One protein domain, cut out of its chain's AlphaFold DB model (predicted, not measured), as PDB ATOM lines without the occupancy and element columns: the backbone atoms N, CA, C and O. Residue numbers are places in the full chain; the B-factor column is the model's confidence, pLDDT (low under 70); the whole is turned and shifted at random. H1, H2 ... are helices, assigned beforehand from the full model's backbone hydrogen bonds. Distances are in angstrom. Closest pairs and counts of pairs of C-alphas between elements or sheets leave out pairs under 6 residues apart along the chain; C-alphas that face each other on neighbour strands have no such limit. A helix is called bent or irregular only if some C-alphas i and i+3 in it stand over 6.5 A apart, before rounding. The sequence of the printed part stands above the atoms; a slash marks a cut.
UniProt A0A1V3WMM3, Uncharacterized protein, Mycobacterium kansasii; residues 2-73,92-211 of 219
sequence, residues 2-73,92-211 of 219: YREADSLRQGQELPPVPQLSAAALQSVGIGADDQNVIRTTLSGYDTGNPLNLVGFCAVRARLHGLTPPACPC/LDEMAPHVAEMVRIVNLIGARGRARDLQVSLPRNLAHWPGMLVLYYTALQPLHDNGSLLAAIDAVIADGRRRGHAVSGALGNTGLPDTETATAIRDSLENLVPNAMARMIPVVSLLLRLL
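What this domain is: This is residues 2 to 73 and 92 to 211 of the 219 residues of an uncharacterized protein of Mycobacterium kansasii (UniProt A0A1V3WMM3). Look first for two long helices along the length of the domain: H3, and the bent H9, whose arm H9b runs back beside H3 while its arm H9a veers away from it. H8 crosses H3 and H9b, H1 packs on H3 and H8, and a cluster in which H6 and H7 pack on H4 sits beside this core, with small H5 between H4 and H9a and small H2 near one end of H3. The printed part has 192 residues with nine named helices, H1 to H9 in chain order, and no named strand: all helix, with packing part aligned, part crossed. It is compact, with a radius of gyration of the C-alphas of 18.1 A, yet elongated, spanning 55 by 32 by 31 A.

How they stand to each other: Start at H3, residues 32 to 63. H9, residues 179 to 210, was assigned as one helix by its hydrogen bonds but is bent, C-alphas 195 and 198 being 6.7 A apart; its arms H9a, 179 to 195, and H9b, 198 to 210, stand at a shallow tilt of 26 degrees. Residues 39 to 53 of H3 touch H9b, opposite ways at a shallow 24 degrees; the closest C-alphas, Leu 42 and Val 204, are 6.0 A apart. H8, residues 148 to 168, touches H3 with residues 160 to 168 alone, at a steep 52 degrees, closest at C-alphas 58 and 164, 4.0 A. H1, residues 2 to 10, touches H3, closest at C-alphas 5 and 50, 4.8 A. H4, residues 97 to 108, touches H6, residues 122 to 128, closest at C-alphas 103 and 123, 5.3 A. H4 also touches residues 130 to 137 of H7, residues 130 to 145, closest at C-alphas 106 and 137, 5.8 A. H5, residues 113 to 117, touches H9a, closest at C-alphas 115 and 195, 4.5 A. H2, residues 22 to 27, is near H3, C-alphas 22 and 32 being 7.5 A apart. Every O i to N i+4 pair is within hydrogen-bond range in H1, H2, H4 and H8; the others have H3 26 of 28, H5 0 of 1 with 2 of 2 O i to N i+3 pairs, H6 2 of 3, H7 10 of 12, H9a 11 of 13 and H9b 7 of 9.

Where its parts are: Find C-alpha 32 at (247.766, 336.524, 259.684); from there H3 runs 46.6 A to C-alpha 63 at (293.411, 327.665, 257.444). H8 spans 30.1 A, H9a 24.3 A and H7, with a kink of 32 degrees near residue 139, 22.1 A. H9b ends at C-alpha 210, (257.741, 340.828, 250.130).

The domain as a whole: Ala 23 and Asp 178 have the two farthest C-alphas, 57.4 A apart. Residues 74 to 91 are cut out; C-alphas 73 and 92 are 44.5 A apart. The link H1 to H2, 11 residues, is long. Mean pLDDT of the printed part is 91.3, and residues 70 to 73 are under 70.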
ATOM      1  N   TYR A   2     279.506 339.023 265.605       84.00
ATOM      2  CA  TYR A   2     278.129 339.554 265.488       84.00
ATOM      3  C   TYR A   2     278.017 340.911 264.774       84.00
ATOM      4  O   TYR A   2     277.230 341.034 263.848       84.00
ATOM      5  N   ARG A   3     278.861 341.892 265.130       87.69
ATOM      6  CA  ARG A   3     278.897 343.206 264.455       87.69
ATOM      7  C   ARG A   3     279.118 343.089 262.944       87.69
ATOM      8  O   ARG A   3     278.452 343.767 262.170       87.69
ATOM      9  N   GLU A   4     280.045 342.226 262.537       90.31
ATOM     10  CA  GLU A   4     280.318 341.968 261.122       90.31
ATOM     11  C   GLU A   4     279.138 341.299 260.421       90.31
ATOM     12  O   GLU A   4     278.804 341.677 259.305       90.31
ATOM     13  N   ALA A   5     278.480 340.342 261.079       89.69
ATOM     14  CA  ALA A   5     277.292 339.683 260.547       89.69
ATOM     15  C   ALA A   5     276.123 340.667 260.367       89.69
ATOM     16  O   ALA A   5     275.491 340.684 259.315       89.69
ATOM     17  N   ASP A   6     275.873 341.525 261.361       90.44
ATOM     18  CA  ASP A   6     274.841 342.561 261.284       90.44
ATOM     19  C   ASP A   6     275.169 343.593 260.187       90.44
ATOM     20  O   ASP A   6     274.280 343.995 259.440       90.44
ATOM     21  N   SER A   7     276.444 343.965 260.033       91.31
ATOM     22  CA  SER A   7     276.886 344.913 258.998       91.31
ATOM     23  C   SER A   7     276.785 344.321 257.589       91.31
ATOM     24  O   SER A   7     276.357 345.012 256.670       91.31
ATOM     25  N   LEU A   8     277.129 343.039 257.416       92.62
ATOM     26  CA  LEU A   8     276.935 342.303 256.162       92.62
ATOM     27  C   LEU A   8     275.455 342.260 255.775       92.62
ATOM     28  O   LEU A   8     275.104 342.493 254.624       92.62
ATOM     29  N   ARG A   9     274.585 341.983 256.750       91.50
ATOM     30  CA  ARG A   9     273.133 341.930 256.562       91.50
ATOM     31  C   ARG A   9     272.556 343.284 256.148       91.50
ATOM     32  O   ARG A   9     271.725 343.336 255.247       91.50
ATOM     33  N   GLN A  10     272.993 344.367 256.788       90.69
ATOM     34  CA  GLN A  10     272.499 345.724 256.528       90.69
ATOM     35  C   GLN A  10     273.076 346.351 255.252       90.69
ATOM     36  O   GLN A  10     272.398 347.152 254.617       90.69
ATOM     37  N   GLY A  11     274.301 345.987 254.866       90.25
ATOM     38  CA  GLY A  11     275.005 346.552 253.710       90.25
ATOM     39  C   GLY A  11     274.636 345.944 252.355       90.25
ATOM     40  O   GLY A  11     275.352 346.173 251.386       90.25
ATOM     41  N   GLN A  12     273.574 345.136 252.270       92.44
ATOM     42  CA  GLN A  12     273.189 344.480 251.020       92.44
ATOM     43  C   GLN A  12     272.550 345.465 250.033       92.44
ATOM     44  O   GLN A  12     271.487 346.036 250.298       92.44
ATOM     45  N   GLU A  13     273.134 345.563 248.844       93.06
ATOM     46  CA  GLU A  13     272.505 346.186 247.681       93.06
ATOM     47  C   GLU A  13     271.625 345.149 246.979       93.06
ATOM     48  O   GLU A  13     272.109 344.260 246.279       93.06
ATOM     49  N   LEU A  14     270.316 345.222 247.225       95.06
ATOM     50  CA  LEU A  14     269.348 344.263 246.694       95.06
ATOM     51  C   LEU A  14     268.447 344.912 245.644       95.06
ATOM     52  O   LEU A  14     268.016 346.052 245.852       95.06
ATOM     53  N   PRO A  15     268.091 344.179 244.571       94.44
ATOM     54  CA  PRO A  15     267.096 344.645 243.618       94.44
ATOM     55  C   PRO A  15     265.740 344.882 244.307       94.44
ATOM     56  O   PRO A  15     265.444 344.271 245.343       94.44
ATOM     57  N   PRO A  16     264.898 345.773 243.757       94.44
ATOM     58  CA  PRO A  16     263.569 346.004 244.296       94.44
ATOM     59  C   PRO A  16     262.679 344.773 244.087       94.44
ATOM     60  O   PRO A  16     262.760 344.089 243.069       94.44
ATOM     61  N   VAL A  17     261.789 344.535 245.048       95.38
ATOM     62  CA  VAL A  17     260.704 343.550 244.967       95.38
ATOM     63  C   VAL A  17     259.408 344.202 245.447       95.38
ATOM     64  O   VAL A  17     259.474 345.123 246.269       95.38
ATOM     65  N   PRO A  18     258.238 343.777 244.940       93.62
ATOM     66  CA  PRO A  18     256.970 344.325 245.396       93.62
ATOM     67  C   PRO A  18     256.721 343.958 246.858       93.62
ATOM     68  O   PRO A  18     256.995 342.838 247.277       93.62
ATOM     69  N   GLN A  19     256.144 344.879 247.621       95.75
ATOM     70  CA  GLN A  19     255.573 344.537 248.917       95.75
ATOM     71  C   GLN A  19     254.139 344.045 248.713       95.75
ATOM     72  O   GLN A  19     253.324 344.726 248.091       95.75
ATOM     73  N   LEU A  20     253.838 342.854 249.219       95.31
ATOM     74  CA  LEU A  20     252.518 342.244 249.138       95.31
ATOM     75  C   LEU A  20     251.636 342.769 250.270       95.31
ATOM     76  O   LEU A  20     252.101 342.968 251.392       95.31
ATOM     77  N   SER A  21     250.352 342.975 249.983       94.88
ATOM     78  CA  SER A  21     249.360 343.310 251.003       94.88
ATOM     79  C   SER A  21     248.912 342.060 251.768       94.88
ATOM     80  O   SER A  21     248.992 340.941 251.253       94.88
ATOM     81  N   ALA A  22     248.364 342.245 252.972       93.31
ATOM     82  CA  ALA A  22     247.759 341.150 253.731       93.31
ATOM     83  C   ALA A  22     246.649 340.442 252.927       93.31
ATOM     84  O   ALA A  22     246.581 339.217 252.926       93.31
ATOM     85  N   ALA A  23     245.848 341.195 252.162       94.56
ATOM     86  CA  ALA A  23     244.819 340.635 251.285       94.56
ATOM     87  C   ALA A  23     245.405 339.757 250.162       94.56
ATOM     88  O   ALA A  23     244.853 338.699 249.859       94.56
ATOM     89  N   ALA A  24     246.534 340.153 249.562       95.50
ATOM     90  CA  ALA A  24     247.211 339.343 248.548       95.50
ATOM     91  C   ALA A  24     247.738 338.024 249.135       95.50
ATOM     92  O   ALA A  24     247.572 336.971 248.524       95.50
ATOM     93  N   LEU A  25     248.314 338.070 250.342       96.56
ATOM     94  CA  LEU A  25     248.774 336.879 251.063       96.56
ATOM     95  C   LEU A  25     247.606 335.957 251.444       96.56
ATOM     96  O   LEU A  25     247.662 334.752 251.199       96.56
ATOM     97  N   GLN A  26     246.507 336.518 251.946       96.12
ATOM     98  CA  GLN A  26     245.306 335.754 252.277       96.12
ATOM     99  C   GLN A  26     244.695 335.080 251.041       96.12
ATOM    100  O   GLN A  26     244.239 333.941 251.120       96.12
ATOM    101  N   SER A  27     244.749 335.741 249.881       97.25
ATOM    102  CA  SER A  27     244.237 335.200 248.613       97.25
ATOM    103  C   SER A  27     245.008 333.971 248.120       97.25
ATOM    104  O   SER A  27     244.481 333.205 247.318       97.25
ATOM    105  N   VAL A  28     246.235 333.754 248.609       96.38
ATOM    106  CA  VAL A  28     247.033 332.546 248.337       96.38
ATOM    107  C   VAL A  28     247.082 331.585 249.532       96.38
ATOM    108  O   VAL A  28     247.927 330.690 249.574       96.38
ATOM    109  N   GLY A  29     246.176 331.757 250.499       96.38
ATOM    110  CA  GLY A  29     246.020 330.864 251.647       96.38
ATOM    111  C   GLY A  29     247.000 331.113 252.794       96.38
ATOM    112  O   GLY A  29     247.250 330.195 253.566       96.38
ATOM    113  N   ILE A  30     247.571 332.318 252.908       97.00
ATOM    114  CA  ILE A  30     248.476 332.691 254.006       97.00
ATOM    115  C   ILE A  30     247.745 333.648 254.957       97.00
ATOM    116  O   ILE A  30     247.597 334.842 254.669       97.00
ATOM    117  N   GLY A  31     247.286 333.125 256.096       94.75
ATOM    118  CA  GLY A  31     246.596 333.894 257.134       94.75
ATOM    119  C   GLY A  31     247.532 334.786 257.959       94.75
ATOM    120  O   GLY A  31     248.750 334.742 257.817       94.75
ATOM    121  N   ALA A  32     246.974 335.611 258.850       90.25
ATOM    122  CA  ALA A  32     247.766 336.524 259.684       90.25
ATOM    123  C   ALA A  32     248.741 335.786 260.625       90.25
ATOM    124  O   ALA A  32     249.898 336.191 260.755       90.25
ATOM    125  N   ASP A  33     248.310 334.674 261.226       90.88
ATOM    126  CA  ASP A  33     249.170 333.855 262.089       90.88
ATOM    127  C   ASP A  33     250.303 333.200 261.289       90.88
ATOM    128  O   ASP A  33     251.463 333.235 261.705       90.88
ATOM    129  N   ASP A  34     249.999 332.705 260.087       93.94
ATOM    130  CA  ASP A  34     250.991 332.144 259.167       93.94
ATOM    131  C   ASP A  34     252.058 333.173 258.793       93.94
ATOM    132  O   ASP A  34     253.251 332.868 258.791       93.94
ATOM    133  N   GLN A  35     251.657 334.422 258.533       93.44
ATOM    134  CA  GLN A  35     252.594 335.507 258.232       93.44
ATOM    135  C   GLN A  35     253.598 335.725 259.365       93.44
ATOM    136  O   GLN A  35     254.782 335.944 259.096       93.44
ATOM    137  N   ASN A  36     253.155 335.637 260.621       91.31
ATOM    138  CA  ASN A  36     254.033 335.774 261.782       91.31
ATOM    139  C   ASN A  36     255.030 334.610 261.874       91.31
ATOM    140  O   ASN A  36     256.219 334.837 262.127       91.31
ATOM    141  N   VAL A  37     254.591 333.377 261.607       93.25
ATOM    142  CA  VAL A  37     255.472 332.197 261.606       93.25
ATOM    143  C   VAL A  37     256.467 332.245 260.442       93.25
ATOM    144  O   VAL A  37     257.663 331.998 260.638       93.25
ATOM    145  N   ILE A  38     256.019 332.618 259.240       95.06
ATOM    146  CA  ILE A  38     256.880 332.798 258.062       95.06
ATOM    147  C   ILE A  38     257.926 333.877 258.346       95.06
ATOM    148  O   ILE A  38     259.119 333.636 258.152       95.06
ATOM    149  N   ARG A  39     257.512 335.042 258.861       94.56
ATOM    150  CA  ARG A  39     258.427 336.135 259.220       94.56
ATOM    151  C   ARG A  39     259.458 335.678 260.240       94.56
ATOM    152  O   ARG A  39     260.647 335.858 260.005       94.56
ATOM    153  N   THR A  40     259.021 335.030 261.317       92.56
ATOM    154  CA  THR A  40     259.908 334.499 262.362       92.56
ATOM    155  C   THR A  40     260.930 333.521 261.781       92.56
ATOM    156  O   THR A  40     262.127 333.618 262.063       92.56
ATOM    157  N   THR A  41     260.479 332.620 260.907       93.38
ATOM    158  CA  THR A  41     261.340 331.654 260.214       93.38
ATOM    159  C   THR A  41     262.385 332.365 259.357       93.38
ATOM    160  O   THR A  41     263.579 332.093 259.491       93.38
ATOM    161  N   LEU A  42     261.963 333.315 258.517       95.00
ATOM    162  CA  LEU A  42     262.857 334.100 257.669       95.00
ATOM    163  C   LEU A  42     263.849 334.925 258.498       95.00
ATOM    164  O   LEU A  42     265.039 334.903 258.205       95.00
ATOM    165  N   SER A  43     263.413 335.582 259.574       92.94
ATOM    166  CA  SER A  43     264.287 336.336 260.480       92.94
ATOM    167  C   SER A  43     265.342 335.456 261.163       92.94
ATOM    168  O   SER A  43     266.471 335.900 261.398       92.94
ATOM    169  N   GLY A  44     265.022 334.185 261.431       90.88
ATOM    170  CA  GLY A  44     265.996 333.198 261.895       90.88
ATOM    171  C   GLY A  44     267.137 332.992 260.892       90.88
ATOM    172  O   GLY A  44     268.310 333.052 261.264       90.88
ATOM    173  N   TYR A  45     266.818 332.839 259.605       92.38
ATOM    174  CA  TYR A  45     267.833 332.744 258.550       92.38
ATOM    175  C   TYR A  45     268.553 334.074 258.292       92.38
ATOM    176  O   TYR A  45     269.764 334.072 258.071       92.38
ATOM    177  N   ASP A  46     267.839 335.201 258.352       92.44
ATOM    178  CA  ASP A  46     268.378 336.552 258.142       92.44
ATOM    179  C   ASP A  46     269.450 336.902 259.182       92.44
ATOM    180  O   ASP A  46     270.413 337.606 258.896       92.44
ATOM    181  N   THR A  47     269.330 336.360 260.394       90.25
ATOM    182  CA  THR A  47     270.331 336.531 261.454       90.25
ATOM    183  C   THR A  47     271.381 335.418 261.472       90.25
ATOM    184  O   THR A  47     272.562 335.693 261.697       90.25
ATOM    185  N   GLY A  48     270.982 334.169 261.219       89.81
ATOM    186  CA  GLY A  48     271.862 333.003 261.277       89.81
ATOM    187  C   GLY A  48     272.824 332.889 260.094       89.81
ATOM    188  O   GLY A  48     274.015 332.642 260.293       89.81
ATOM    189  N   ASN A  49     272.352 333.102 258.861       93.25
ATOM    190  CA  ASN A  49     273.176 332.911 257.664       93.25
ATOM    191  C   ASN A  49     274.365 333.884 257.597       93.25
ATOM    192  O   ASN A  49     275.473 333.405 257.345       93.25
ATOM    193  N   PRO A  50     274.216 335.200 257.868       94.12
ATOM    194  CA  PRO A  50     275.361 336.111 257.915       94.12
ATOM    195  C   PRO A  50     276.375 335.739 258.999       94.12
ATOM    196  O   PRO A  50     277.582 335.805 258.759       94.12
ATOM    197  N   LEU A  51     275.908 335.303 260.175       92.44
ATOM    198  CA  LEU A  51     276.786 334.878 261.266       92.44
ATOM    199  C   LEU A  51     277.615 333.655 260.868       92.44
ATOM    200  O   LEU A  51     278.839 333.668 261.014       92.44
ATOM    201  N   ASN A  52     276.953 332.639 260.316       91.69
ATOM    202  CA  ASN A  52     277.601 331.428 259.824       91.69
ATOM    203  C   ASN A  52     278.594 331.752 258.704       91.69
ATOM    204  O   ASN A  52     279.739 331.310 258.753       91.69
ATOM    205  N   LEU A  53     278.199 332.584 257.736       94.06
ATOM    206  CA  LEU A  53     279.057 332.996 256.627       94.06
ATOM    207  C   LEU A  53     280.348 333.666 257.119       94.06
ATOM    208  O   LEU A  53     281.440 333.249 256.727       94.06
ATOM    209  N   VAL A  54     280.238 334.669 257.997       93.56
ATOM    210  CA  VAL A  54     281.405 335.366 258.563       93.56
ATOM    211  C   VAL A  54     282.269 334.401 259.377       93.56
ATOM    212  O   VAL A  54     283.490 334.407 259.226       93.56
ATOM    213  N   GLY A  55     281.656 333.549 260.204       92.06
ATOM    214  CA  GLY A  55     282.365 332.559 261.016       92.06
ATOM    215  C   GLY A  55     283.163 331.561 260.178       92.06
ATOM    216  O   GLY A  55     284.360 331.380 260.402       92.06
ATOM    217  N   PHE A  56     282.547 330.967 259.158       93.06
ATOM    218  CA  PHE A  56     283.226 330.026 258.270       93.06
ATOM    219  C   PHE A  56     284.289 330.697 257.403       93.06
ATOM    220  O   PHE A  56     285.366 330.134 257.210       93.06
ATOM    221  N   CYS A  57     284.048 331.925 256.937       92.94
ATOM    222  CA  CYS A  57     285.065 332.696 256.224       92.94
ATOM    223  C   CYS A  57     286.268 333.032 257.124       92.94
ATOM    224  O   CYS A  57     287.399 333.037 256.637       92.94
ATOM    225  N   ALA A  58     286.052 333.251 258.425       92.25
ATOM    226  CA  ALA A  58     287.124 333.435 259.399       92.25
ATOM    227  C   ALA A  58     287.948 332.156 259.595       92.25
ATOM    228  O   ALA A  58     289.178 332.205 259.541       92.25
ATOM    229  N   VAL A  59     287.284 331.004 259.771       91.44
ATOM    230  CA  VAL A  59     287.955 329.695 259.887       91.44
ATOM    231  C   VAL A  59     288.786 329.424 258.641       91.44
ATOM    232  O   VAL A  59     289.963 329.083 258.732       91.44
ATOM    233  N   ARG A  60     288.203 329.668 257.468       90.69
ATOM    234  CA  ARG A  60     288.891 329.519 256.193       90.69
ATOM    235  C   ARG A  60     290.126 330.416 256.093       90.69
ATOM    236  O   ARG A  60     291.185 329.936 255.707       90.69
ATOM    237  N   ALA A  61     290.023 331.694 256.460       90.00
ATOM    238  CA  ALA A  61     291.167 332.608 256.445       90.00
ATOM    239  C   ALA A  61     292.312 332.103 257.342       90.00
ATOM    240  O   ALA A  61     293.466 332.098 256.914       90.00
ATOM    241  N   ARG A  62     291.990 331.578 258.531       88.56
ATOM    242  CA  ARG A  62     292.973 330.959 259.432       88.56
ATOM    243  C   ARG A  62     293.644 329.727 258.812       88.56
ATOM    244  O   ARG A  62     294.861 329.602 258.895       88.56
ATOM    245  N   LEU A  63     292.885 328.854 258.141       88.69
ATOM    246  CA  LEU A  63     293.411 327.665 257.444       88.69
ATOM    247  C   LEU A  63     294.320 327.994 256.246       88.69
ATOM    248  O   LEU A  63     295.076 327.134 255.793       88.69
ATOM    249  N   HIS A  64     294.257 329.221 255.726       86.31
ATOM    250  CA  HIS A  64     295.185 329.732 254.713       86.31
ATOM    251  C   HIS A  64     296.365 330.514 255.312       86.31
ATOM    252  O   HIS A  64     297.147 331.091 254.563       86.31
ATOM    253  N   GLY A  65     296.489 330.582 256.642       83.12
ATOM    254  CA  GLY A  65     297.506 331.402 257.308       83.12
ATOM    255  C   GLY A  65     297.262 332.912 257.186       83.12
ATOM    256  O   GLY A  65     298.107 333.706 257.585       83.12
ATOM    257  N   LEU A  66     296.098 333.330 256.679       78.38
ATOM    258  CA  LEU A  66     295.711 334.728 256.480       78.38
ATOM    259  C   LEU A  66     295.066 335.272 257.758       78.38
ATOM    260  O   LEU A  66     293.870 335.585 257.788       78.38
ATOM    261  N   THR A  67     295.848 335.326 258.833       74.56
ATOM    262  CA  THR A  67     295.361 335.741 260.152       74.56
ATOM    263  C   THR A  67     295.953 337.104 260.505       74.56
ATOM    264  O   THR A  67     297.166 337.189 260.700       74.56
ATOM    265  N   PRO A  68     295.145 338.179 260.574       79.62
ATOM    266  CA  PRO A  68     295.629 339.451 261.087       79.62
ATOM    267  C   PRO A  68     295.990 339.310 262.578       79.62
ATOM    268  O   PRO A  68     295.526 338.369 263.234       79.62
ATOM    269  N   PRO A  69     296.788 340.237 263.139       72.81
ATOM    270  CA  PRO A  69     297.072 340.260 264.570       72.81
ATOM    271  C   PRO A  69     295.780 340.200 265.387       72.81
ATOM    272  O   PRO A  69     294.779 340.823 265.018       72.81
ATOM    273  N   ALA A  70     295.796 339.452 266.492       67.06
ATOM    274  CA  ALA A  70     294.640 339.344 267.372       67.06
ATOM    275  C   ALA A  70     294.202 340.746 267.823       67.06
ATOM    276  O   ALA A  70     294.957 341.472 268.470       67.06
ATOM    277  N   CYS A  71     292.980 341.142 267.462       57.94
ATOM    278  CA  CYS A  71     292.396 342.368 267.986       57.94
ATOM    279  C   CYS A  71     292.018 342.150 269.463       57.94
ATOM    280  O   CYS A  71     291.598 341.040 269.812       57.94
ATOM    281  N   PRO A  72     292.121 343.177 270.330       54.69
ATOM    282  CA  PRO A  72     291.713 343.068 271.725       54.69
ATOM    283  C   PRO A  72     290.290 342.526 271.829       54.69
ATOM    284  O   PRO A  72     289.412 342.903 271.048       54.69
ATOM    285  N   CYS A  73     290.080 341.625 272.787       49.59
ATOM    286  CA  CYS A  73     288.813 340.943 273.004       49.59
ATOM    287  C   CYS A  73     287.685 341.978 273.144       49.59
ATOM    288  O   CYS A  73     287.594 342.692 274.141       49.59
ATOM    289  N   LEU A  92     260.447 315.633 251.916       87.38
ATOM    290  CA  LEU A  92     259.903 315.690 250.549       87.38
ATOM    291  C   LEU A  92     258.806 314.646 250.288       87.38
ATOM    292  O   LEU A  92     257.957 314.868 249.432       87.38
ATOM    293  N   ASP A  93     258.849 313.516 250.984       90.56
ATOM    294  CA  ASP A  93     257.875 312.422 250.927       90.56
ATOM    295  C   ASP A  93     256.576 312.726 251.687       90.56
ATOM    296  O   ASP A  93     255.539 312.141 251.386       90.56
ATOM    297  N   GLU A  94     256.606 313.685 252.613       92.38
ATOM    298  CA  GLU A  94     255.424 314.203 253.315       92.38
ATOM    299  C   GLU A  94     254.651 315.239 252.474       92.38
ATOM    300  O   GLU A  94     253.522 315.602 252.800       92.38
ATOM    301  N   MET A  95     255.248 315.729 251.382       95.50
ATOM    302  CA  MET A  95     254.664 316.756 250.523       95.50
ATOM    303  C   MET A  95     253.772 316.150 249.442       95.50
ATOM    304  O   MET A  95     254.107 315.149 248.807       95.50
ATOM    305  N   ALA A  96     252.683 316.847 249.110       96.81
ATOM    306  CA  ALA A  96     251.989 316.582 247.855       96.81
ATOM    307  C   ALA A  96     252.971 316.744 246.667       96.81
ATOM    308  O   ALA A  96     253.797 317.665 246.692       96.81
ATOM    309  N   PRO A  97     252.878 315.928 245.596       97.06
ATOM    310  CA  PRO A  97     253.881 315.911 244.525       97.06
ATOM    311  C   PRO A  97     254.172 317.281 243.898       97.06
ATOM    312  O   PRO A  97     255.324 317.614 243.631       97.06
ATOM    313  N   HIS A  98     253.140 318.109 243.716       96.50
ATOM    314  CA  HIS A  98     253.283 319.454 243.158       96.50
ATOM    315  C   HIS A  98     253.990 320.431 244.118       96.50
ATOM    316  O   HIS A  98     254.704 321.321 243.666       96.50
ATOM    317  N   VAL A  99     253.843 320.256 245.437       97.75
ATOM    318  CA  VAL A  99     254.551 321.059 246.449       97.75
ATOM    319  C   VAL A  99     256.023 320.667 246.488       97.75
ATOM    320  O   VAL A  99     256.884 321.543 246.462       97.75
ATOM    321  N   ALA A 100     256.321 319.362 246.471       97.56
ATOM    322  CA  ALA A 100     257.693 318.867 246.376       97.56
ATOM    323  C   ALA A 100     258.396 319.406 245.121       97.56
ATOM    324  O   ALA A 100     259.564 319.790 245.177       97.56
ATOM    325  N   GLU A 101     257.676 319.479 244.001       97.25
ATOM    326  CA  GLU A 101     258.208 320.050 242.769       97.25
ATOM    327  C   GLU A 101     258.462 321.552 242.886       97.25
ATOM    328  O   GLU A 101     259.560 322.011 242.573       97.25
ATOM    329  N   MET A 102     257.523 322.316 243.450       97.88
ATOM    330  CA  MET A 102     257.748 323.737 243.724       97.88
ATOM    331  C   MET A 102     258.943 323.973 244.649       97.88
ATOM    332  O   MET A 102     259.734 324.880 244.397       97.88
ATOM    333  N   VAL A 103     259.131 323.140 245.678       97.62
ATOM    334  CA  VAL A 103     260.307 323.178 246.560       97.62
ATOM    335  C   VAL A 103     261.604 322.998 245.770       97.62
ATOM    336  O   VAL A 103     262.569 323.725 246.019       97.62
ATOM    337  N   ARG A 104     261.646 322.059 244.815       96.81
ATOM    338  CA  ARG A 104     262.818 321.858 243.945       96.81
ATOM    339  C   ARG A 104     263.043 323.055 243.028       96.81
ATOM    340  O   ARG A 104     264.173 323.527 242.943       96.81
ATOM    341  N   ILE A 105     261.982 323.580 242.416       97.44
ATOM    342  CA  ILE A 105     262.041 324.749 241.528       97.44
ATOM    343  C   ILE A 105     262.623 325.955 242.272       97.44
ATOM    344  O   ILE A 105     263.641 326.507 241.856       97.44
ATOM    345  N   VAL A 106     262.055 326.336 243.420       97.50
ATOM    346  CA  VAL A 106     262.537 327.520 244.153       97.50
ATOM    347  C   VAL A 106     263.895 327.303 244.825       97.50
ATOM    348  O   VAL A 106     264.592 328.269 245.130       97.50
ATOM    349  N   ASN A 107     264.317 326.054 245.043       96.19
ATOM    350  CA  ASN A 107     265.675 325.752 245.501       96.19
ATOM    351  C   ASN A 107     266.742 326.100 244.446       96.19
ATOM    352  O   ASN A 107     267.886 326.382 244.809       96.19
ATOM    353  N   LEU A 108     266.382 326.093 243.159       96.56
ATOM    354  CA  LEU A 108     267.285 326.467 242.067       96.56
ATOM    355  C   LEU A 108     267.433 327.987 241.909       96.56
ATOM    356  O   LEU A 108     268.403 328.444 241.300       96.56
ATOM    357  N   ILE A 109     266.533 328.782 242.489       96.94
ATOM    358  CA  ILE A 109     266.621 330.242 242.442       96.94
ATOM    359  C   ILE A 109     267.875 330.709 243.193       96.94
ATOM    360  O   ILE A 109     268.118 330.378 244.354       96.94
ATOM    361  N   GLY A 110     268.712 331.471 242.490       94.19
ATOM    362  CA  GLY A 110     270.023 331.907 242.983       94.19
ATOM    363  C   GLY A 110     271.106 330.818 242.948       94.19
ATOM    364  O   GLY A 110     272.217 331.055 243.416       94.19
ATOM    365  N   ALA A 111     270.824 329.628 242.406       93.94
ATOM    366  CA  ALA A 111     271.788 328.536 242.290       93.94
ATOM    367  C   ALA A 111     272.533 328.550 240.941       93.94
ATOM    368  O   ALA A 111     271.941 328.663 239.865       93.94
ATOM    369  N   ARG A 112     273.854 328.348 240.976       90.00
ATOM    370  CA  ARG A 112     274.708 328.151 239.792       90.00
ATOM    371  C   ARG A 112     275.808 327.128 240.072       90.00
ATOM    372  O   ARG A 112     276.234 326.985 241.217       90.00
ATOM    373  N   GLY A 113     276.265 326.424 239.034       88.88
ATOM    374  CA  GLY A 113     277.257 325.351 239.174       88.88
ATOM    375  C   GLY A 113     276.842 324.330 240.241       88.88
ATOM    376  O   GLY A 113     275.677 323.944 240.298       88.88
ATOM    377  N   ARG A 114     277.773 323.982 241.139       85.31
ATOM    378  CA  ARG A 114     277.562 323.024 242.244       85.31
ATOM    379  C   ARG A 114     276.429 323.393 243.208       85.31
ATOM    380  O   ARG A 114     275.919 322.526 243.904       85.31
ATOM    381  N   ALA A 115     275.997 324.657 243.261       85.31
ATOM    382  CA  ALA A 115     274.857 325.039 244.096       85.31
ATOM    383  C   ALA A 115     273.528 324.431 243.626       85.31
ATOM    384  O   ALA A 115     272.568 324.419 244.396       85.31
ATOM    385  N   ARG A 116     273.450 323.962 242.373       88.06
ATOM    386  CA  ARG A 116     272.255 323.304 241.823       88.06
ATOM    387  C   ARG A 116     272.031 321.916 242.416       88.06
ATOM    388  O   ARG A 116     270.887 321.497 242.530       88.06
ATOM    389  N   ASP A 117     273.103 321.275 242.873       88.12
ATOM    390  CA  ASP A 117     273.068 319.945 243.490       88.12
ATOM    391  C   ASP A 117     272.766 320.014 244.997       88.12
ATOM    392  O   ASP A 117     272.595 318.990 245.658       88.12
ATOM    393  N   LEU A 118     272.701 321.226 245.565       86.94
ATOM    394  CA  LEU A 118     272.485 321.442 246.988       86.94
ATOM    395  C   LEU A 118     271.041 321.846 247.289       86.94
ATOM    396  O   LEU A 118     270.534 322.859 246.792       86.94
ATOM    397  N   GLN A 119     270.415 321.112 248.208       88.62
ATOM    398  CA  GLN A 119     269.110 321.461 248.752       88.62
ATOM    399  C   GLN A 119     269.246 322.267 250.049       88.62
ATOM    400  O   GLN A 119     269.671 321.742 251.078       88.62
ATOM    401  N   VAL A 120     268.853 323.543 250.023       90.44
ATOM    402  CA  VAL A 120     268.748 324.344 251.255       90.44
ATOM    403  C   VAL A 120     267.437 324.056 251.976       90.44
ATOM    404  O   VAL A 120     266.454 323.602 251.391       90.44
ATOM    405  N   SER A 121     267.428 324.300 253.281       92.00
ATOM    406  CA  SER A 121     266.298 323.996 254.158       92.00
ATOM    407  C   SER A 121     265.092 324.911 253.936       92.00
ATOM    408  O   SER A 121     263.965 324.427 253.965       92.00
ATOM    409  N   LEU A 122     265.309 326.201 253.645       94.56
ATOM    410  CA  LEU A 122     264.243 327.211 253.620       94.56
ATOM    411  C   LEU A 122     263.021 326.846 252.747       94.56
ATOM    412  O   LEU A 122     261.914 326.918 253.273       94.56
ATOM    413  N   PRO A 123     263.154 326.411 251.476       95.38
ATOM    414  CA  PRO A 123     262.007 325.967 250.680       95.38
ATOM    415  C   PRO A 123     261.150 324.901 251.372       95.38
ATOM    416  O   PRO A 123     259.928 324.949 251.295       95.38
ATOM    417  N   ARG A 124     261.771 323.974 252.110       95.94
ATOM    418  CA  ARG A 124     261.058 322.929 252.857       95.94
ATOM    419  C   ARG A 124     260.386 323.457 254.120       95.94
ATOM    420  O   ARG A 124     259.313 322.980 254.463       95.94
ATOM    421  N   ASN A 125     260.965 324.458 254.791       94.62
ATOM    422  CA  ASN A 125     260.273 325.171 255.873       94.62
ATOM    423  C   ASN A 125     259.036 325.926 255.355       94.62
ATOM    424  O   ASN A 125     258.064 326.070 256.085       94.62
ATOM    425  N   LEU A 126     259.066 326.422 254.115       96.25
ATOM    426  CA  LEU A 126     257.947 327.153 253.510       96.25
ATOM    427  C   LEU A 126     256.899 326.237 252.857       96.25
ATOM    428  O   LEU A 126     255.851 326.723 252.446       96.25
ATOM    429  N   ALA A 127     257.146 324.925 252.784       96.19
ATOM    430  CA  ALA A 127     256.249 323.965 252.141       96.19
ATOM    431  C   ALA A 127     254.883 323.824 252.834       96.19
ATOM    432  O   ALA A 127     253.920 323.424 252.184       96.19
ATOM    433  N   HIS A 128     254.779 324.221 254.110       94.94
ATOM    434  CA  HIS A 128     253.497 324.340 254.824       94.94
ATOM    435  C   HIS A 128     252.548 325.350 254.167       94.94
ATOM    436  O   HIS A 128     251.335 325.232 254.314       94.94
ATOM    437  N   TRP A 129     253.086 326.303 253.399       96.88
ATOM    438  CA  TRP A 129     252.320 327.321 252.684       96.88
ATOM    439  C   TRP A 129     252.678 327.305 251.194       96.88
ATOM    440  O   TRP A 129     253.497 328.114 250.746       96.88
ATOM    441  N   PRO A 130     252.062 326.427 250.379       97.06
ATOM    442  CA  PRO A 130     252.349 326.346 248.945       97.06
ATOM    443  C   PRO A 130     252.212 327.690 248.213       97.06
ATOM    444  O   PRO A 130     253.011 327.990 247.326       97.06
ATOM    445  N   GLY A 131     251.271 328.545 248.635       97.69
ATOM    446  CA  GLY A 131     251.140 329.915 248.128       97.69
ATOM    447  C   GLY A 131     252.412 330.753 248.305       97.69
ATOM    448  O   GLY A 131     252.781 331.508 247.408       97.69
ATOM    449  N   MET A 132     253.154 330.561 249.400       97.31
ATOM    450  CA  MET A 132     254.425 331.249 249.640       97.31
ATOM    451  C   MET A 132     255.524 330.769 248.684       97.31
ATOM    452  O   MET A 132     256.352 331.571 248.257       97.31
ATOM    453  N   LEU A 133     255.526 329.486 248.299       98.19
ATOM    454  CA  LEU A 133     256.458 328.964 247.289       98.19
ATOM    455  C   LEU A 133     256.187 329.573 245.909       98.19
ATOM    456  O   LEU A 133     257.129 329.912 245.196       98.19
ATOM    457  N   VAL A 134     254.914 329.758 245.551       97.75
ATOM    458  CA  VAL A 134     254.530 330.439 244.305       97.75
ATOM    459  C   VAL A 134     254.979 331.898 244.337       97.75
ATOM    460  O   VAL A 134     255.631 332.346 243.401       97.75
ATOM    461  N   LEU A 135     254.718 332.624 245.426       97.81
ATOM    462  CA  LEU A 135     255.151 334.019 245.572       97.81
ATOM    463  C   LEU A 135     256.677 334.166 245.538       97.81
ATOM    464  O   LEU A 135     257.188 335.080 244.890       97.81
ATOM    465  N   TYR A 136     257.405 333.252 246.184       97.44
ATOM    466  CA  TYR A 136     258.861 333.177 246.095       97.44
ATOM    467  C   TYR A 136     259.291 333.013 244.629       97.44
ATOM    468  O   TYR A 136     260.052 333.840 244.122       97.44
ATOM    469  N   TYR A 137     258.759 332.014 243.924       98.31
ATOM    470  CA  TYR A 137     259.063 331.805 242.512       98.31
ATOM    471  C   TYR A 137     258.787 333.057 241.669       98.31
ATOM    472  O   TYR A 137     259.694 333.588 241.031       98.31
ATOM    473  N   THR A 138     257.562 333.578 241.713       97.75
ATOM    474  CA  THR A 138     257.124 334.695 240.870       97.75
ATOM    475  C   THR A 138     257.929 335.969 241.114       97.75
ATOM    476  O   THR A 138     258.213 336.698 240.166       97.75
ATOM    477  N   ALA A 139     258.321 336.245 242.359       97.56
ATOM    478  CA  ALA A 139     259.061 337.457 242.682       97.56
ATOM    479  C   ALA A 139     260.567 337.346 242.393       97.56
ATOM    480  O   ALA A 139     261.183 338.335 241.999       97.56
ATOM    481  N   LEU A 140     261.181 336.176 242.613       98.19
ATOM    482  CA  LEU A 140     262.642 336.043 242.577       98.19
ATOM    483  C   LEU A 140     263.167 335.387 241.293       98.19
ATOM    484  O   LEU A 140     264.323 335.629 240.944       98.19
ATOM    485  N   GLN A 141     262.353 334.624 240.554       98.12
ATOM    486  CA  GLN A 141     262.762 334.040 239.270       98.12
ATOM    487  C   GLN A 141     263.203 335.112 238.252       98.12
ATOM    488  O   GLN A 141     264.306 334.981 237.724       98.12
ATOM    489  N   PRO A 142     262.474 336.231 238.039       98.25
ATOM    490  CA  PRO A 142     262.920 337.258 237.092       98.25
ATOM    491  C   PRO A 142     264.261 337.897 237.480       98.25
ATOM    492  O   PRO A 142     265.066 338.245 236.618       98.25
ATOM    493  N   LEU A 143     264.519 338.032 238.787       98.25
ATOM    494  CA  LEU A 143     265.776 338.561 239.325       98.25
ATOM    495  C   LEU A 143     266.936 337.571 239.171       98.25
ATOM    496  O   LEU A 143     268.092 337.973 239.035       98.25
ATOM    497  N   HIS A 144     266.640 336.273 239.216       97.19
ATOM    498  CA  HIS A 144     267.597 335.232 238.870       97.19
ATOM    499  C   HIS A 144     267.942 335.284 237.380       97.19
ATOM    500  O   HIS A 144     269.123 335.348 237.040       97.19
ATOM    501  N   ASP A 145     266.927 335.320 236.517       97.56
ATOM    502  CA  ASP A 145     267.087 335.250 235.062       97.56
ATOM    503  C   ASP A 145     267.835 336.460 234.498       97.56
ATOM    504  O   ASP A 145     268.686 336.316 233.623       97.56
ATOM    505  N   ASN A 146     267.575 337.658 235.033       97.44
ATOM    506  CA  ASN A 146     268.285 338.872 234.629       97.44
ATOM    507  C   ASN A 146     269.653 339.058 235.323       97.44
ATOM    508  O   ASN A 146     270.327 340.060 235.095       97.44
ATOM    509  N   GLY A 147     270.056 338.120 236.189       97.25
ATOM    510  CA  GLY A 147     271.353 338.110 236.867       97.25
ATOM    511  C   GLY A 147     271.486 339.033 238.083       97.25
ATOM    512  O   GLY A 147     272.489 338.938 238.793       97.25
ATOM    513  N   SER A 148     270.499 339.879 238.391       97.81
ATOM    514  CA  SER A 148     270.571 340.811 239.531       97.81
ATOM    515  C   SER A 148     270.679 340.099 240.884       97.81
ATOM    516  O   SER A 148     271.472 340.504 241.736       97.81
ATOM    517  N   LEU A 149     269.959 338.987 241.072       97.06
ATOM    518  CA  LEU A 149     270.086 338.163 242.276       97.06
ATOM    519  C   LEU A 149     271.479 337.523 242.370       97.06
ATOM    520  O   LEU A 149     272.054 337.454 243.454       97.06
ATOM    521  N   LEU A 150     272.038 337.070 241.245       95.94
ATOM    522  CA  LEU A 150     273.368 336.457 241.219       95.94
ATOM    523  C   LEU A 150     274.460 337.479 241.563       95.94
ATOM    524  O   LEU A 150     275.355 337.161 242.343       95.94
ATOM    525  N   ALA A 151     274.341 338.711 241.064       96.56
ATOM    526  CA  ALA A 151     275.240 339.806 241.417       96.56
ATOM    527  C   ALA A 151     275.180 340.143 242.920       96.56
ATOM    528  O   ALA A 151     276.220 340.309 243.558       96.56
ATOM    529  N   ALA A 152     273.981 340.169 243.513       96.69
ATOM    530  CA  ALA A 152     273.823 340.370 244.956       96.69
ATOM    531  C   ALA A 152     274.475 339.238 245.775       96.69
ATOM    532  O   ALA A 152     275.147 339.497 246.775       96.69
ATOM    533  N   ILE A 153     274.329 337.983 245.335       95.81
ATOM    534  CA  ILE A 153     275.000 336.831 245.957       95.81
ATOM    535  C   ILE A 153     276.526 336.987 245.875       95.81
ATOM    536  O   ILE A 153     277.215 336.773 246.872       95.81
ATOM    537  N   ASP A 154     277.059 337.407 244.726       95.38
ATOM    538  CA  ASP A 154     278.495 337.649 244.545       95.38
ATOM    539  C   ASP A 154     279.035 338.735 245.476       95.38
ATOM    540  O   ASP A 154     280.084 338.549 246.105       95.38
ATOM    541  N   ALA A 155     278.291 339.830 245.634       96.12
ATOM    542  CA  ALA A 155     278.630 340.895 246.568       96.12
ATOM    543  C   ALA A 155     278.664 340.388 248.022       96.12
ATOM    544  O   ALA A 155     279.624 340.662 248.748       96.12
ATOM    545  N   VAL A 156     277.671 339.587 248.430       96.12
ATOM    546  CA  VAL A 156     277.616 338.969 249.767       96.12
ATOM    547  C   VAL A 156     278.784 338.008 249.993       96.12
ATOM    548  O   VAL A 156     279.382 338.022 251.070       96.12
ATOM    549  N   ILE A 157     279.154 337.195 248.997       94.56
ATOM    550  CA  ILE A 157     280.324 336.310 249.088       94.56
ATOM    551  C   ILE A 157     281.591 337.144 249.284       94.56
ATOM    552  O   ILE A 157     282.376 336.869 250.192       94.56
ATOM    553  N   ALA A 158     281.804 338.165 248.451       94.88
ATOM    554  CA  ALA A 158     282.987 339.012 248.535       94.88
ATOM    555  C   ALA A 158     283.084 339.718 249.898       94.88
ATOM    556  O   ALA A 158     284.142 339.685 250.532       94.88
ATOM    557  N   ASP A 159     281.985 340.301 250.383       95.31
ATOM    558  CA  ASP A 159     281.958 340.999 251.668       95.31
ATOM    559  C   ASP A 159     282.111 340.042 252.856       95.31
ATOM    560  O   ASP A 159     282.939 340.273 253.738       95.31
ATOM    561  N   GLY A 160     281.417 338.901 252.841       94.19
ATOM    562  CA  GLY A 160     281.555 337.861 253.863       94.19
ATOM    563  C   GLY A 160     282.992 337.353 253.997       94.19
ATOM    564  O   GLY A 160     283.492 337.189 255.112       94.19
ATOM    565  N   ARG A 161     283.704 337.188 252.873       93.19
ATOM    566  CA  ARG A 161     285.125 336.808 252.859       93.19
ATOM    567  C   ARG A 161     286.015 337.883 253.487       93.19
ATOM    568  O   ARG A 161     286.848 337.543 254.328       93.19
ATOM    569  N   ARG A 162     285.827 339.160 253.122       93.69
ATOM    570  CA  ARG A 162     286.579 340.288 253.710       93.69
ATOM    571  C   ARG A 162     286.367 340.374 255.221       93.69
ATOM    572  O   ARG A 162     287.332 340.435 255.978       93.69
ATOM    573  N   ARG A 163     285.111 340.320 255.662       92.50
ATOM    574  CA  ARG A 163     284.741 340.405 257.081       92.50
ATOM    575  C   ARG A 163     285.217 339.203 257.884       92.50
ATOM    576  O   ARG A 163     285.720 339.366 258.990       92.50
ATOM    577  N   GLY A 164     285.098 337.999 257.321       92.19
ATOM    578  CA  GLY A 164     285.628 336.780 257.924       92.19
ATOM    579  C   GLY A 164     287.136 336.870 258.149       92.19
ATOM    580  O   GLY A 164     287.606 336.596 259.250       92.19
ATOM    581  N   HIS A 165     287.890 337.338 257.151       91.06
ATOM    582  CA  HIS A 165     289.324 337.593 257.305       91.06
ATOM    583  C   HIS A 165     289.621 338.614 258.416       91.06
ATOM    584  O   HIS A 165     290.470 338.350 259.261       91.06
ATOM    585  N   ALA A 166     288.877 339.723 258.490       89.94
ATOM    586  CA  ALA A 166     289.071 340.741 259.527       89.94
ATOM    587  C   ALA A 166     288.897 340.203 260.963       89.94
ATOM    588  O   ALA A 166     289.527 340.705 261.891       89.94
ATOM    589  N   VAL A 167     288.069 339.169 261.159       89.06
ATOM    590  CA  VAL A 167     287.820 338.568 262.481       89.06
ATOM    591  C   VAL A 167     288.552 337.244 262.712       89.06
ATOM    592  O   VAL A 167     288.409 336.666 263.789       89.06
ATOM    593  N   SER A 168     289.343 336.748 261.752       89.50
ATOM    594  CA  SER A 168     290.006 335.439 261.871       89.50
ATOM    595  C   SER A 168     291.066 335.403 262.975       89.50
ATOM    596  O   SER A 168     291.224 334.374 263.630       89.50
ATOM    597  N   GLY A 169     291.718 336.538 263.257       83.38
ATOM    598  CA  GLY A 169     292.665 336.691 264.371       83.38
ATOM    599  C   GLY A 169     292.029 336.642 265.758       83.38
ATOM    600  O   GLY A 169     292.728 336.434 266.742       83.38
ATOM    601  N   ALA A 170     290.705 336.792 265.843       83.06
ATOM    602  CA  ALA A 170     289.951 336.633 267.084       83.06
ATOM    603  C   ALA A 170     289.430 335.198 267.286       83.06
ATOM    604  O   ALA A 170     288.806 334.914 268.311       83.06
ATOM    605  N   LEU A 171     289.643 334.291 266.322       81.38
ATOM    606  CA  LEU A 171     289.376 332.872 266.539       81.38
ATOM    607  C   LEU A 171     290.330 332.359 267.616       81.38
ATOM    608  O   LEU A 171     291.518 332.679 267.590       81.38
ATOM    609  N   GLY A 172     289.804 331.564 268.550       72.81
ATOM    610  CA  GLY A 172     290.547 331.094 269.720       72.81
ATOM    611  C   GLY A 172     291.871 330.395 269.387       72.81
ATOM    612  O   GLY A 172     292.184 330.077 268.241       72.81
ATOM    613  N   ASN A 173     292.666 330.109 270.412       71.88
ATOM    614  CA  ASN A 173     294.026 329.579 270.250       71.88
ATOM    615  C   ASN A 173     294.080 328.071 269.943       71.88
ATOM    616  O   ASN A 173     295.089 327.426 270.211       71.88
ATOM    617  N   THR A 174     293.018 327.486 269.382       76.62
ATOM    618  CA  THR A 174     293.041 326.084 268.952       76.62
ATOM    619  C   THR A 174     294.093 325.897 267.862       76.62
ATOM    620  O   THR A 174     294.118 326.652 266.883       76.62
ATOM    621  N   GLY A 175     294.968 324.906 268.042       77.31
ATOM    622  CA  GLY A 175     295.967 324.538 267.040       77.31
ATOM    623  C   GLY A 175     295.321 324.253 265.685       77.31
ATOM    624  O   GLY A 175     294.138 323.911 265.608       77.31
ATOM    625  N   LEU A 176     296.086 324.436 264.611       83.38
ATOM    626  CA  LEU A 176     295.634 323.986 263.300       83.38
ATOM    627  C   LEU A 176     295.547 322.451 263.305       83.38
ATOM    628  O   LEU A 176     296.399 321.808 263.923       83.38
ATOM    629  N   PRO A 177     294.532 321.867 262.646       87.38
ATOM    630  CA  PRO A 177     294.492 320.428 262.440       87.38
ATOM    631  C   PRO A 177     295.639 319.990 261.515       87.38
ATOM    632  O   PRO A 177     296.316 320.826 260.908       87.38
ATOM    633  N   ASP A 178     295.852 318.680 261.392       92.25
ATOM    634  CA  ASP A 178     296.803 318.124 260.428       92.25
ATOM    635  C   ASP A 178     296.451 318.523 258.977       92.25
ATOM    636  O   ASP A 178     295.347 318.984 258.672       92.25
ATOM    637  N   THR A 179     297.412 318.365 258.063       88.69
ATOM    638  CA  THR A 179     297.297 318.825 256.670       88.69
ATOM    639  C   THR A 179     296.134 318.184 255.909       88.69
ATOM    640  O   THR A 179     295.509 318.855 255.078       88.69
ATOM    641  N   GLU A 180     295.838 316.911 256.169       92.38
ATOM    642  CA  GLU A 180     294.757 316.179 255.505       92.38
ATOM    643  C   GLU A 180     293.407 316.740 255.955       92.38
ATOM    644  O   GLU A 180     292.617 317.219 255.134       92.38
ATOM    645  N   THR A 181     293.203 316.821 257.269       91.31
ATOM    646  CA  THR A 181     292.008 317.403 257.883       91.31
ATOM    647  C   THR A 181     291.817 318.867 257.470       91.31
ATOM    648  O   THR A 181     290.714 319.280 257.106       91.31
ATOM    649  N   ALA A 182     292.884 319.672 257.462       88.50
ATOM    650  CA  ALA A 182     292.834 321.066 257.022       88.50
ATOM    651  C   ALA A 182     292.380 321.195 255.559       88.50
ATOM    652  O   ALA A 182     291.622 322.108 255.222       88.50
ATOM    653  N   THR A 183     292.824 320.287 254.688       88.50
ATOM    654  CA  THR A 183     292.433 320.263 253.272       88.50
ATOM    655  C   THR A 183     290.966 319.881 253.114       88.50
ATOM    656  O   THR A 183     290.225 320.627 252.478       88.50
ATOM    657  N   ALA A 184     290.514 318.827 253.795       90.06
ATOM    658  CA  ALA A 184     289.112 318.414 253.776       90.06
ATOM    659  C   ALA A 184     288.161 319.517 254.281       90.06
ATOM    660  O   ALA A 184     287.101 319.756 253.692       90.06
ATOM    661  N   ILE A 185     288.546 320.240 255.342       89.56
ATOM    662  CA  ILE A 185     287.766 321.380 255.846       89.56
ATOM    663  C   ILE A 185     287.735 322.507 254.812       89.56
ATOM    664  O   ILE A 185     286.664 323.055 254.558       89.56
ATOM    665  N   ARG A 186     288.869 322.860 254.192       88.00
ATOM    666  CA  ARG A 186     288.904 323.903 253.153       88.00
ATOM    667  C   ARG A 186     287.976 323.568 251.991       88.00
ATOM    668  O   ARG A 186     287.161 324.413 251.632       88.00
ATOM    669  N   ASP A 187     288.038 322.347 251.474       86.62
ATOM    670  CA  ASP A 187     287.192 321.910 250.359       86.62
ATOM    671  C   ASP A 187     285.706 321.935 250.735       86.62
ATOM    672  O   ASP A 187     284.857 322.403 249.971       86.62
ATOM    673  N   SER A 188     285.388 321.504 251.958       87.25
ATOM    674  CA  SER A 188     284.028 321.571 252.496       87.25
ATOM    675  C   SER A 188     283.533 323.013 252.604       87.25
ATOM    676  O   SER A 188     282.406 323.307 252.208       87.25
ATOM    677  N   LEU A 189     284.367 323.936 253.092       87.31
ATOM    678  CA  LEU A 189     284.011 325.349 253.224       87.31
ATOM    679  C   LEU A 189     283.888 326.049 251.866       87.31
ATOM    680  O   LEU A 189     282.958 326.832 251.689       87.31
ATOM    681  N   GLU A 190     284.759 325.752 250.899       83.69
ATOM    682  CA  GLU A 190     284.649 326.280 249.531       83.69
ATOM    683  C   GLU A 190     283.383 325.798 248.822       83.69
ATOM    684  O   GLU A 190     282.820 326.526 248.005       83.69
ATOM    685  N   ASN A 191     282.878 324.612 249.167       81.50
ATOM    686  CA  ASN A 191     281.592 324.150 248.662       81.50
ATOM    687  C   ASN A 191     280.412 324.738 249.455       81.50
ATOM    688  O   ASN A 191     279.435 325.167 248.854       81.50
ATOM    689  N   LEU A 192     280.462 324.792 250.783       80.69
ATOM    690  CA  LEU A 192     279.303 325.158 251.607       80.69
ATOM    691  C   LEU A 192     279.010 326.666 251.599       80.69
ATOM    692  O   LEU A 192     277.858 327.086 251.468       80.69
ATOM    693  N   VAL A 193     280.054 327.485 251.740       83.44
ATOM    694  CA  VAL A 193     279.943 328.938 251.915       83.44
ATOM    695  C   VAL A 193     279.244 329.625 250.732       83.44
ATOM    696  O   VAL A 193     278.223 330.285 250.965       83.44
ATOM    697  N   PRO A 194     279.729 329.492 249.481       79.62
ATOM    698  CA  PRO A 194     279.121 330.188 248.351       79.62
ATOM    699  C   PRO A 194     277.790 329.561 247.924       79.62
ATOM    700  O   PRO A 194     276.903 330.278 247.467       79.62
ATOM    701  N   ASN A 195     277.627 328.244 248.088       80.12
ATOM    702  CA  ASN A 195     276.504 327.519 247.489       80.12
ATOM    703  C   ASN A 195     275.270 327.417 248.403       80.12
ATOM    704  O   ASN A 195     274.159 327.279 247.894       80.12
ATOM    705  N   ALA A 196     275.439 327.507 249.727       82.00
ATOM    706  CA  ALA A 196     274.340 327.405 250.691       82.00
ATOM    707  C   ALA A 196     274.041 328.746 251.370       82.00
ATOM    708  O   ALA A 196     272.976 329.334 251.189       82.00
ATOM    709  N   MET A 197     274.996 329.232 252.168       83.44
ATOM    710  CA  MET A 197     274.755 330.311 253.129       83.44
ATOM    711  C   MET A 197     274.708 331.666 252.444       83.44
ATOM    712  O   MET A 197     273.745 332.406 252.628       83.44
ATOM    713  N   ALA A 198     275.708 331.970 251.612       88.06
ATOM    714  CA  ALA A 198     275.762 333.248 250.913       88.06
ATOM    715  C   ALA A 198     274.584 333.431 249.949       88.06
ATOM    716  O   ALA A 198     274.052 334.529 249.853       88.06
ATOM    717  N   ARG A 199     274.117 332.344 249.314       92.44
ATOM    718  CA  ARG A 199     272.910 332.330 248.472       92.44
ATOM    719  C   ARG A 199     271.657 332.732 249.249       92.44
ATOM    720  O   ARG A 199     270.823 333.477 248.744       92.44
ATOM    721  N   MET A 200     271.510 332.226 250.471       94.38
ATOM    722  CA  MET A 200     270.294 332.412 251.261       94.38
ATOM    723  C   MET A 200     270.183 333.778 251.933       94.38
ATOM    724  O   MET A 200     269.076 334.170 252.275       94.38
ATOM    725  N   ILE A 201     271.272 334.531 252.083       95.88
ATOM    726  CA  ILE A 201     271.238 335.884 252.661       95.88
ATOM    727  C   ILE A 201     270.388 336.863 251.817       95.88
ATOM    728  O   ILE A 201     269.398 337.380 252.349       95.88
ATOM    729  N   PRO A 202     270.676 337.083 250.517       96.94
ATOM    730  CA  PRO A 202     269.874 337.980 249.691       96.94
ATOM    731  C   PRO A 202     268.475 337.418 249.433       96.94
ATOM    732  O   PRO A 202     267.509 338.172 249.487       96.94
ATOM    733  N   VAL A 203     268.330 336.100 249.233       96.94
ATOM    734  CA  VAL A 203     267.013 335.460 249.055       96.94
ATOM    735  C   VAL A 203     266.100 335.741 250.248       96.94
ATOM    736  O   VAL A 203     264.998 336.250 250.067       96.94
ATOM    737  N   VAL A 204     266.556 335.468 251.471       97.06
ATOM    738  CA  VAL A 204     265.762 335.697 252.688       97.06
ATOM    739  C   VAL A 204     265.439 337.176 252.868       97.06
ATOM    740  O   VAL A 204     264.304 337.517 253.194       97.06
ATOM    741  N   SER A 205     266.406 338.057 252.606       96.88
ATOM    742  CA  SER A 205     266.209 339.506 252.701       96.88
ATOM    743  C   SER A 205     265.144 340.005 251.719       96.88
ATOM    744  O   SER A 205     264.314 340.839 252.077       96.88
ATOM    745  N   LEU A 206     265.131 339.482 250.490       97.69
ATOM    746  CA  LEU A 206     264.105 339.784 249.491       97.69
ATOM    747  C   LEU A 206     262.737 339.233 249.913       97.69
ATOM    748  O   LEU A 206     261.756 339.964 249.855       97.69
ATOM    749  N   LEU A 207     262.667 337.994 250.411       97.50
ATOM    750  CA  LEU A 207     261.415 337.407 250.903       97.50
ATOM    751  C   LEU A 207     260.836 338.178 252.098       97.50
ATOM    752  O   LEU A 207     259.628 338.379 252.161       97.50
ATOM    753  N   LEU A 208     261.676 338.677 253.010       96.56
ATOM    754  CA  LEU A 208     261.232 339.554 254.098       96.56
ATOM    755  C   LEU A 208     260.645 340.873 253.578       96.56
ATOM    756  O   LEU A 208     259.678 341.367 254.154       96.56
ATOM    757  N   ARG A 209     261.198 341.429 252.491       96.06
ATOM    758  CA  ARG A 209     260.679 342.646 251.839       96.06
ATOM    759  C   ARG A 209     259.354 342.416 251.103       96.06
ATOM    760  O   ARG A 209     258.616 343.381 250.928       96.06
ATOM    761  N   LEU A 210     259.047 341.176 250.704       96.12
ATOM    762  CA  LEU A 210     257.741 340.828 250.130       96.12
ATOM    763  C   LEU A 210     256.616 340.913 251.163       96.12
ATOM    764  O   LEU A 210     255.483 341.204 250.794       96.12
ATOM    765  N   LEU A 211     256.896 340.635 252.438       95.38
ATOM    766  CA  LEU A 211     255.864 340.629 253.472       95.38
ATOM    767  C   LEU A 211     255.427 342.065 253.842       95.38
ATOM    768  O   LEU A 211     256.254 342.987 253.814       95.38
TER     769      LEU A 211